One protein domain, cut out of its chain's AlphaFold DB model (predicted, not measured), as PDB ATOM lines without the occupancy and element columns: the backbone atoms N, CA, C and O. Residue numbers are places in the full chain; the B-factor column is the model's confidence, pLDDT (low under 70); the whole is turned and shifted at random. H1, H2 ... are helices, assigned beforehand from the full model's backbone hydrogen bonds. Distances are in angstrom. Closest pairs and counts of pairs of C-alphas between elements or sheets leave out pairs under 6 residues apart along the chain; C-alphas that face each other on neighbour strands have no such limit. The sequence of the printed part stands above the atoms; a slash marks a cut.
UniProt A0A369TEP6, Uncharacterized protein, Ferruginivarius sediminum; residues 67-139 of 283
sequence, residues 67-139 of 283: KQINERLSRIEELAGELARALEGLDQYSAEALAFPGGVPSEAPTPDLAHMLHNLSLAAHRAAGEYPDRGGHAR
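Overview. This is residues 67 to 139 of the 283 residues of an uncharacterized protein of Ferruginivarius sediminum (UniProt A0A369TEP6). What shape do the atoms make? Two long helices, H1 and H3, pack side by side and run opposite ways, making a slender rod; at one end the short helix H2 and the loop of residues 100 to 112 lead from H1 back to H3, and at the other end residues 131 to 139 form a tail. What is it made of? The printed part has 73 residues with three named helices in the order H1, H2, H3 and no named strand, of the class all helix. How spread out is it? It is loose, with a radius of gyration of the C-alphas of 16.3 A and spans of 53 by 21 by 17 A.

Along the chain. Where does the first helix run? H1, residues 67 to 88, is 31.3 A long from C-alpha 67 at (-6.935, 1.104, 5.785) to C-alpha 88 at (-34.973, -12.709, 3.692). What follows? H2 is residues 92 to 99, and H3, residues 113 to 130, is 25.8 A long and ends with C-alpha 130 at (-14.259, 7.579, -0.870).

Arrangement. How do H1 and H3 stand? They touch at a shallow tilt of 21 degrees, opposite ways; their closest C-alphas, of Glu 77 and Ser 121, are 4.1 A apart. Where is H2? It is close to but not clearly touching H1, with the closest C-alphas, of Leu 87 and Ala 95, 6.2 A apart, and likewise H3, with those of Ala 99 and Leu 113 7.0 A apart. Are the helix backbones complete? Every O i to N i+4 pair is within hydrogen-bond range in H1 and H2, and 13 of 14 in H3.

Size, cuts and confidence. How far does it reach? The two C-alphas farthest apart, of Ser 106 and His 137, are 53.8 A apart. Which link is long? The link from H2 to H3 is long, with 13 residues, the link from H1 to H2 is tight, and the printed part has no cut. Where is confidence low? The pLDDT is under 70 at residue 93, residues 95 to 96, 99 to 111 and 131 to 139 of this model.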
ATOM      1  N   LYS A  67      -6.875   2.564   5.709       79.00
ATOM      2  CA  LYS A  67      -6.935   1.104   5.785       79.00
ATOM      3  C   LYS A  67      -7.864   0.605   6.899       79.00
ATOM      4  O   LYS A  67      -8.683  -0.262   6.647       79.00
ATOM      5  N   GLN A  68      -7.779   1.173   8.104       82.00
ATOM      6  CA  GLN A  68      -8.649   0.788   9.222       82.00
ATOM      7  C   GLN A  68     -10.102   1.212   8.991       82.00
ATOM      8  O   GLN A  68     -11.014   0.508   9.415       82.00
ATOM      9  N   ILE A  69     -10.328   2.358   8.339       81.00
ATOM     10  CA  ILE A  69     -11.669   2.788   7.931       81.00
ATOM     11  C   ILE A  69     -12.234   1.799   6.909       81.00
ATOM     12  O   ILE A  69     -13.318   1.276   7.132       81.00
ATOM     13  N   ASN A  70     -11.480   1.473   5.860       82.62
ATOM     14  CA  ASN A  70     -11.891   0.532   4.819       82.62
ATOM     15  C   ASN A  70     -12.135  -0.868   5.377       82.62
ATOM     16  O   ASN A  70     -13.179  -1.437   5.107       82.62
ATOM     17  N   GLU A  71     -11.241  -1.396   6.216       86.44
ATOM     18  CA  GLU A  71     -11.438  -2.689   6.887       86.44
ATOM     19  C   GLU A  71     -12.743  -2.711   7.696       86.44
ATOM     20  O   GLU A  71     -13.484  -3.693   7.659       86.44
ATOM     21  N   ARG A  72     -13.060  -1.619   8.402       86.06
ATOM     22  CA  ARG A  72     -14.314  -1.499   9.159       86.06
ATOM     23  C   ARG A  72     -15.530  -1.360   8.250       86.06
ATOM     24  O   ARG A  72     -16.534  -2.008   8.517       86.06
ATOM     25  N   LEU A  73     -15.450  -0.551   7.195       86.38
ATOM     26  CA  LEU A  73     -16.536  -0.366   6.231       86.38
ATOM     27  C   LEU A  73     -16.833  -1.661   5.475       86.38
ATOM     28  O   LEU A  73     -17.992  -2.054   5.414       86.38
ATOM     29  N   SER A  74     -15.810  -2.382   5.015       87.31
ATOM     30  CA  SER A  74     -15.968  -3.713   4.420       87.31
ATOM     31  C   SER A  74     -16.583  -4.703   5.405       87.31
ATOM     32  O   SER A  74     -17.427  -5.506   5.022       87.31
ATOM     33  N   ARG A  75     -16.223  -4.629   6.694       89.81
ATOM     34  CA  ARG A  75     -16.844  -5.487   7.710       89.81
ATOM     35  C   ARG A  75     -18.315  -5.140   7.953       89.81
ATOM     36  O   ARG A  75     -19.113  -6.047   8.165       89.81
ATOM     37  N   ILE A  76     -18.678  -3.857   7.925       88.62
ATOM     38  CA  ILE A  76     -20.079  -3.409   8.000       88.62
ATOM     39  C   ILE A  76     -20.847  -3.882   6.765       88.62
ATOM     40  O   ILE A  76     -21.938  -4.423   6.911       88.62
ATOM     41  N   GLU A  77     -20.272  -3.718   5.572       90.38
ATOM     42  CA  GLU A  77     -20.843  -4.177   4.303       90.38
ATOM     43  C   GLU A  77     -21.158  -5.677   4.339       90.38
ATOM     44  O   GLU A  77     -22.292  -6.069   4.053       90.38
ATOM     45  N   GLU A  78     -20.176  -6.489   4.742       90.06
ATOM     46  CA  GLU A  78     -20.280  -7.946   4.862       90.06
ATOM     47  C   GLU A  78     -21.358  -8.347   5.877       90.06
ATOM     48  O   GLU A  78     -22.300  -9.051   5.520       90.06
ATOM     49  N   LEU A  79     -21.273  -7.849   7.117       90.38
ATOM     50  CA  LEU A  79     -22.203  -8.218   8.190       90.38
ATOM     51  C   LEU A  79     -23.639  -7.763   7.907       90.38
ATOM     52  O   LEU A  79     -24.581  -8.514   8.153       90.38
ATOM     53  N   ALA A  80     -23.822  -6.550   7.378       86.94
ATOM     54  CA  ALA A  80     -25.145  -6.049   7.019       86.94
ATOM     55  C   ALA A  80     -25.743  -6.856   5.855       86.94
ATOM     56  O   ALA A  80     -26.924  -7.198   5.891       86.94
ATOM     57  N   GLY A  81     -24.928  -7.226   4.860       82.56
ATOM     58  CA  GLY A  81     -25.362  -8.061   3.740       82.56
ATOM     59  C   GLY A  81     -25.643  -9.518   4.127       82.56
ATOM     60  O   GLY A  81     -26.546 -10.146   3.572       82.56
ATOM     61  N   GLU A  82     -24.890 -10.088   5.068       88.88
ATOM     62  CA  GLU A  82     -25.182 -11.404   5.655       88.88
ATOM     63  C   GLU A  82     -26.490 -11.390   6.442       88.88
ATOM     64  O   GLU A  82     -27.338 -12.257   6.228       88.88
ATOM     65  N   LEU A  83     -26.689 -10.384   7.296       85.88
ATOM     66  CA  LEU A  83     -27.896 -10.270   8.105       85.88
ATOM     67  C   LEU A  83     -29.140 -10.006   7.245       85.88
ATOM     68  O   LEU A  83     -30.172 -10.626   7.485       85.88
ATOM     69  N   ALA A  84     -29.042  -9.166   6.209       83.94
ATOM     70  CA  ALA A  84     -30.139  -8.938   5.264       83.94
ATOM     71  C   ALA A  84     -30.575 -10.244   4.575       83.94
ATOM     72  O   ALA A  84     -31.752 -10.591   4.606       83.94
ATOM     73  N   ARG A  85     -29.616 -11.019   4.047       83.19
ATOM     74  CA  ARG A  85     -29.892 -12.325   3.415       83.19
ATOM     75  C   ARG A  85     -30.464 -13.345   4.396       83.19
ATOM     76  O   ARG A  85     -31.315 -14.144   4.021       83.19
ATOM     77  N   ALA A  86     -29.996 -13.337   5.645       83.50
ATOM     78  CA  ALA A  86     -30.539 -14.206   6.681       83.50
ATOM     79  C   ALA A  86     -32.004 -13.861   6.987       83.50
ATOM     80  O   ALA A  86     -32.817 -14.773   7.098       83.50
ATOM     81  N   LEU A  87     -32.346 -12.570   7.067       80.56
ATOM     82  CA  LEU A  87     -33.716 -12.101   7.300       80.56
ATOM     83  C   LEU A  87     -34.657 -12.413   6.128       80.56
ATOM     84  O   LEU A  87     -35.789 -12.813   6.374       80.56
ATOM     85  N   GLU A  88     -34.196 -12.299   4.879       79.88
ATOM     86  CA  GLU A  88     -34.973 -12.709   3.692       79.88
ATOM     87  C   GLU A  88     -35.306 -14.211   3.690       79.88
ATOM     88  O   GLU A  88     -36.302 -14.631   3.104       79.88
ATOM     89  N   GLY A  89     -34.468 -15.026   4.337       77.44
ATOM     90  CA  GLY A  89     -34.680 -16.465   4.480       77.44
ATOM     91  C   GLY A  89     -35.618 -16.863   5.624       77.44
ATOM     92  O   GLY A  89     -35.936 -18.047   5.744       77.44
ATOM     93  N   LEU A  90     -36.039 -15.919   6.471       79.38
ATOM     94  CA  LEU A  90     -36.970 -16.180   7.566       79.38
ATOM     95  C   LEU A  90     -38.419 -16.101   7.089       79.38
ATOM     96  O   LEU A  90     -38.769 -15.344   6.186       79.38
ATOM     97  N   ASP A  91     -39.288 -16.864   7.745       76.50
ATOM     98  CA  ASP A  91     -40.720 -16.643   7.614       76.50
ATOM     99  C   ASP A  91     -41.116 -15.294   8.239       76.50
ATOM    100  O   ASP A  91     -40.439 -14.765   9.127       76.50
ATOM    101  N   GLN A  92     -42.240 -14.743   7.781       70.38
ATOM    102  CA  GLN A  92     -42.707 -13.419   8.188       70.38
ATOM    103  C   GLN A  92     -42.858 -13.282   9.713       70.38
ATOM    104  O   GLN A  92     -42.498 -12.248  10.267       70.38
ATOM    105  N   TYR A  93     -43.320 -14.330  10.401       69.25
ATOM    106  CA  TYR A  93     -43.499 -14.299  11.852       69.25
ATOM    107  C   TYR A  93     -42.150 -14.214  12.584       69.25
ATOM    108  O   TYR A  93     -41.986 -13.411  13.504       69.25
ATOM    109  N   SER A  94     -41.155 -14.989  12.146       74.25
ATOM    110  CA  SER A  94     -39.792 -14.932  12.693       74.25
ATOM    111  C   SER A  94     -39.100 -13.590  12.419       74.25
ATOM    112  O   SER A  94     -38.420 -13.057  13.300       74.25
ATOM    113  N   ALA A  95     -39.290 -13.017  11.226       67.69
ATOM    114  CA  ALA A  95     -38.757 -11.700  10.873       67.69
ATOM    115  C   ALA A  95     -39.387 -10.576  11.720       67.69
ATOM    116  O   ALA A  95     -38.675  -9.717  12.245       67.69
ATOM    117  N   GLU A  96     -40.706 -10.612  11.924       68.25
ATOM    118  CA  GLU A  96     -41.440  -9.651  12.759       68.25
ATOM    119  C   GLU A  96     -41.034  -9.734  14.239       68.25
ATOM    120  O   GLU A  96     -40.839  -8.702  14.888       68.25
ATOM    121  N   ALA A  97     -40.828 -10.947  14.762       70.81
ATOM    122  CA  ALA A  97     -40.373 -11.164  16.134       70.81
ATOM    123  C   ALA A  97     -38.965 -10.594  16.399       70.81
ATOM    124  O   ALA A  97     -38.678 -10.145  17.510       70.81
ATOM    125  N   LEU A  98     -38.091 -10.592  15.386       71.94
ATOM    126  CA  LEU A  98     -36.750 -10.003  15.468       71.94
ATOM    127  C   LEU A  98     -36.765  -8.477  15.356       71.94
ATOM    128  O   LEU A  98     -35.980  -7.814  16.036       71.94
ATOM    129  N   ALA A  99     -37.643  -7.915  14.523       68.69
ATOM    130  CA  ALA A  99     -37.787  -6.468  14.391       68.69
ATOM    131  C   ALA A  99     -38.356  -5.820  15.670       68.69
ATOM    132  O   ALA A  99     -38.005  -4.684  15.992       68.69
ATOM    133  N   PHE A 100     -39.190  -6.549  16.424       68.50
ATOM    134  CA  PHE A 100     -39.848  -6.063  17.640       68.50
ATOM    135  C   PHE A 100     -39.719  -7.058  18.807       68.50
ATOM    136  O   PHE A 100     -40.674  -7.785  19.111       68.50
ATOM    137  N   PRO A 101     -38.573  -7.081  19.518       60.62
ATOM    138  CA  PRO A 101     -38.405  -7.895  20.720       60.62
ATOM    139  C   PRO A 101     -39.300  -7.347  21.846       60.62
ATOM    140  O   PRO A 101     -38.905  -6.484  22.624       60.62
ATOM    141  N   GLY A 102     -40.549  -7.814  21.891       65.50
ATOM    142  CA  GLY A 102     -41.606  -7.299  22.773       65.50
ATOM    143  C   GLY A 102     -43.020  -7.352  22.180       65.50
ATOM    144  O   GLY A 102     -43.983  -7.137  22.914       65.50
ATOM    145  N   GLY A 103     -43.150  -7.687  20.891       61.19
ATOM    146  CA  GLY A 103     -44.424  -7.756  20.172       61.19
ATOM    147  C   GLY A 103     -44.642  -6.555  19.250       61.19
ATOM    148  O   GLY A 103     -44.158  -5.455  19.506       61.19
ATOM    149  N   VAL A 104     -45.361  -6.785  18.151       57.84
ATOM    150  CA  VAL A 104     -45.632  -5.777  17.118       57.84
ATOM    151  C   VAL A 104     -46.756  -4.846  17.603       57.84
ATOM    152  O   VAL A 104     -47.833  -5.338  17.952       57.84
ATOM    153  N   PRO A 105     -46.572  -3.513  17.632       58.03
ATOM    154  CA  PRO A 105     -47.689  -2.593  17.802       58.03
ATOM    155  C   PRO A 105     -48.657  -2.778  16.627       58.03
ATOM    156  O   PRO A 105     -48.249  -2.638  15.479       58.03
ATOM    157  N   SER A 106     -49.928  -3.069  16.917       53.09
ATOM    158  CA  SER A 106     -51.001  -3.439  15.969       53.09
ATOM    159  C   SER A 106     -51.190  -2.526  14.739       53.09
ATOM    160  O   SER A 106     -51.957  -2.879  13.848       53.09
ATOM    161  N   GLU A 107     -50.558  -1.351  14.688       54.22
ATOM    162  CA  GLU A 107     -50.782  -0.318  13.666       54.22
ATOM    163  C   GLU A 107     -49.489   0.321  13.119       54.22
ATOM    164  O   GLU A 107     -49.558   1.242  12.306       54.22
ATOM    165  N   ALA A 108     -48.299  -0.136  13.529       50.28
ATOM    166  CA  ALA A 108     -47.048   0.425  13.018       50.28
ATOM    167  C   ALA A 108     -46.631  -0.285  11.715       50.28
ATOM    168  O   ALA A 108     -46.565  -1.515  11.707       50.28
ATOM    169  N   PRO A 109     -46.308   0.438  10.622       55.09
ATOM    170  CA  PRO A 109     -45.690  -0.185   9.460       55.09
ATOM    171  C   PRO A 109     -44.369  -0.819   9.896       55.09
ATOM    172  O   PRO A 109     -43.496  -0.141  10.440       55.09
ATOM    173  N   THR A 110     -44.240  -2.125   9.681       56.59
ATOM    174  CA  THR A 110     -43.014  -2.879   9.928       56.59
ATOM    175  C   THR A 110     -41.908  -2.274   9.063       56.59
ATOM    176  O   THR A 110     -42.024  -2.302   7.836       56.59
ATOM    177  N   PRO A 111     -40.846  -1.687   9.645       62.00
ATOM    178  CA  PRO A 111     -39.697  -1.299   8.850       62.00
ATOM    179  C   PRO A 111     -39.119  -2.564   8.212       62.00
ATOM    180  O   PRO A 111     -38.834  -3.533   8.915       62.00
ATOM    181  N   ASP A 112     -38.972  -2.561   6.886       77.31
ATOM    182  CA  ASP A 112     -38.324  -3.650   6.156       77.31
ATOM    183  C   ASP A 112     -36.835  -3.676   6.530       77.31
ATOM    184  O   ASP A 112     -35.988  -2.998   5.941       77.31
ATOM    185  N   LEU A 113     -36.540  -4.410   7.602       74.94
ATOM    186  CA  LEU A 113     -35.220  -4.494   8.210       74.94
ATOM    187  C   LEU A 113     -34.193  -5.069   7.228       74.94
ATOM    188  O   LEU A 113     -33.047  -4.615   7.214       74.94
ATOM    189  N   ALA A 114     -34.605  -6.013   6.376       75.19
ATOM    190  CA  ALA A 114     -33.753  -6.562   5.328       75.19
ATOM    191  C   ALA A 114     -33.372  -5.470   4.319       75.19
ATOM    192  O   ALA A 114     -32.187  -5.285   4.026       75.19
ATOM    193  N   HIS A 115     -34.343  -4.666   3.876       77.69
ATOM    194  CA  HIS A 115     -34.084  -3.535   2.987       77.69
ATOM    195  C   HIS A 115     -33.188  -2.459   3.627       77.69
ATOM    196  O   HIS A 115     -32.273  -1.943   2.981       77.69
ATOM    197  N   MET A 116     -33.386  -2.135   4.909       80.69
ATOM    198  CA  MET A 116     -32.528  -1.177   5.624       80.69
ATOM    199  C   MET A 116     -31.078  -1.663   5.736       80.69
ATOM    200  O   MET A 116     -30.149  -0.893   5.489       80.69
ATOM    201  N   LEU A 117     -30.875  -2.940   6.064       83.25
ATOM    202  CA  LEU A 117     -29.547  -3.549   6.153       83.25
ATOM    203  C   LEU A 117     -28.870  -3.662   4.785       83.25
ATOM    204  O   LEU A 117     -27.670  -3.405   4.667       83.25
ATOM    205  N   HIS A 118     -29.636  -3.955   3.736       78.44
ATOM    206  CA  HIS A 118     -29.138  -3.907   2.366       78.44
ATOM    207  C   HIS A 118     -28.663  -2.493   1.990       78.44
ATOM    208  O   HIS A 118     -27.550  -2.316   1.491       78.44
ATOM    209  N   ASN A 119     -29.453  -1.463   2.308       81.81
ATOM    210  CA  ASN A 119     -29.073  -0.071   2.068       81.81
ATOM    211  C   ASN A 119     -27.833   0.348   2.873       81.81
ATOM    212  O   ASN A 119     -26.983   1.066   2.343       81.81
ATOM    213  N   LEU A 120     -27.691  -0.128   4.116       81.81
ATOM    214  CA  LEU A 120     -26.489   0.083   4.926       81.81
ATOM    215  C   LEU A 120     -25.257  -0.561   4.280       81.81
ATOM    216  O   LEU A 120     -24.209   0.079   4.202       81.81
ATOM    217  N   SER A 121     -25.391  -1.789   3.774       83.25
ATOM    218  CA  SER A 121     -24.319  -2.487   3.058       83.25
ATOM    219  C   SER A 121     -23.863  -1.691   1.825       83.25
ATOM    220  O   SER A 121     -22.683  -1.366   1.692       83.25
ATOM    221  N   LEU A 122     -24.809  -1.237   0.992       81.94
ATOM    222  CA  LEU A 122     -24.519  -0.390  -0.173       81.94
ATOM    223  C   LEU A 122     -23.910   0.972   0.194       81.94
ATOM    224  O   LEU A 122     -23.116   1.525  -0.570       81.94
ATOM    225  N   ALA A 123     -24.317   1.565   1.317       81.12
ATOM    226  CA  ALA A 123     -23.752   2.822   1.798       81.12
ATOM    227  C   ALA A 123     -22.305   2.634   2.277       81.12
ATOM    228  O   ALA A 123     -21.439   3.429   1.915       81.12
ATOM    229  N   ALA A 124     -22.028   1.557   3.019       81.00
ATOM    230  CA  ALA A 124     -20.684   1.214   3.475       81.00
ATOM    231  C   ALA A 124     -19.736   0.939   2.296       81.00
ATOM    232  O   ALA A 124     -18.623   1.466   2.276       81.00
ATOM    233  N   HIS A 125     -20.213   0.216   1.278       82.06
ATOM    234  CA  HIS A 125     -19.474  -0.030   0.039       82.06
ATOM    235  C   HIS A 125     -19.098   1.274  -0.682       82.06
ATOM    236  O   HIS A 125     -17.940   1.497  -1.039       82.06
ATOM    237  N   ARG A 126     -20.072   2.178  -0.861       81.50
ATOM    238  CA  ARG A 126     -19.839   3.493  -1.481       81.50
ATOM    239  C   ARG A 126     -18.836   4.325  -0.684       81.50
ATOM    240  O   ARG A 126     -17.894   4.851  -1.270       81.50
ATOM    241  N   ALA A 127     -18.995   4.375   0.638       75.69
ATOM    242  CA  ALA A 127     -18.090   5.100   1.520       75.69
ATOM    243  C   ALA A 127     -16.654   4.550   1.462       75.69
ATOM    244  O   ALA A 127     -15.707   5.330   1.488       75.69
ATOM    245  N   ALA A 128     -16.455   3.233   1.321       73.25
ATOM    246  CA  ALA A 128     -15.116   2.653   1.181       73.25
ATOM    247  C   ALA A 128     -14.393   3.147  -0.090       73.25
ATOM    248  O   ALA A 128     -13.177   3.346  -0.080       73.25
ATOM    249  N   GLY A 129     -15.141   3.422  -1.165       70.94
ATOM    250  CA  GLY A 129     -14.614   4.041  -2.385       70.94
ATOM    251  C   GLY A 129     -14.129   5.486  -2.198       70.94
ATOM    252  O   GLY A 129     -13.242   5.934  -2.927       70.94
ATOM    253  N   GLU A 130     -14.656   6.203  -1.203       70.25
ATOM    254  CA  GLU A 130     -14.259   7.579  -0.870       70.25
ATOM    255  C   GLU A 130     -12.954   7.646  -0.063       70.25
ATOM    256  O   GLU A 130     -12.323   8.698   0.007       70.25
ATOM    257  N   TYR A 131     -12.479   6.532   0.500       67.44
ATOM    258  CA  TYR A 131     -11.231   6.477   1.267       67.44
ATOM    259  C   TYR A 131     -10.164   5.624   0.560       67.44
ATOM    260  O   TYR A 131      -9.735   4.600   1.098       67.44
ATOM    261  N   PRO A 132      -9.680   6.007  -0.640       64.25
ATOM    262  CA  PRO A 132      -8.734   5.189  -1.390       64.25
ATOM    263  C   PRO A 132      -7.434   4.977  -0.600       64.25
ATOM    264  O   PRO A 132      -6.735   5.934  -0.251       64.25
ATOM    265  N   ASP A 133      -7.077   3.713  -0.348       64.00
ATOM    266  CA  ASP A 133      -5.791   3.355   0.257       64.00
ATOM    267  C   ASP A 133      -4.666   3.554  -0.768       64.00
ATOM    268  O   ASP A 133      -4.303   2.658  -1.527       64.00
ATOM    269  N   ARG A 134      -4.120   4.773  -0.822       60.75
ATOM    270  CA  ARG A 134      -3.011   5.146  -1.718       60.75
ATOM    271  C   ARG A 134      -1.628   4.766  -1.168       60.75
ATOM    272  O   ARG A 134      -0.656   5.473  -1.425       60.75
ATOM    273  N   GLY A 135      -1.515   3.685  -0.396       56.72
ATOM    274  CA  GLY A 135      -0.224   3.205   0.111       56.72
ATOM    275  C   GLY A 135       0.153   3.730   1.499       56.72
ATOM    276  O   GLY A 135       1.313   4.043   1.756       56.72
ATOM    277  N   GLY A 136      -0.812   3.803   2.421       49.00
ATOM    278  CA  GLY A 136      -0.516   3.700   3.859       49.00
ATOM    279  C   GLY A 136      -0.088   4.954   4.641       49.00
ATOM    280  O   GLY A 136       0.024   4.856   5.866       49.00
ATOM    281  N   HIS A 137       0.097   6.125   4.016       51.47
ATOM    282  CA  HIS A 137       0.526   7.345   4.738       51.47
ATOM    283  C   HIS A 137      -0.449   8.528   4.708       51.47
ATOM    284  O   HIS A 137      -0.351   9.412   5.562       51.47
ATOM    285  N   ALA A 138      -1.396   8.568   3.772       53.88
ATOM    286  CA  ALA A 138      -2.398   9.628   3.751       53.88
ATOM    287  C   ALA A 138      -3.418   9.372   4.867       53.88
ATOM    288  O   ALA A 138      -4.054   8.325   4.882       53.88
ATOM    289  N   ARG A 139      -3.566  10.287   5.828       58.41
ATOM    290  CA  ARG A 139      -4.646  10.193   6.818       58.41
ATOM    291  C   ARG A 139      -5.955  10.665   6.172       58.41
ATOM    292  O   ARG A 139      -5.933  11.676   5.473       58.41
TER     293      ARG A 139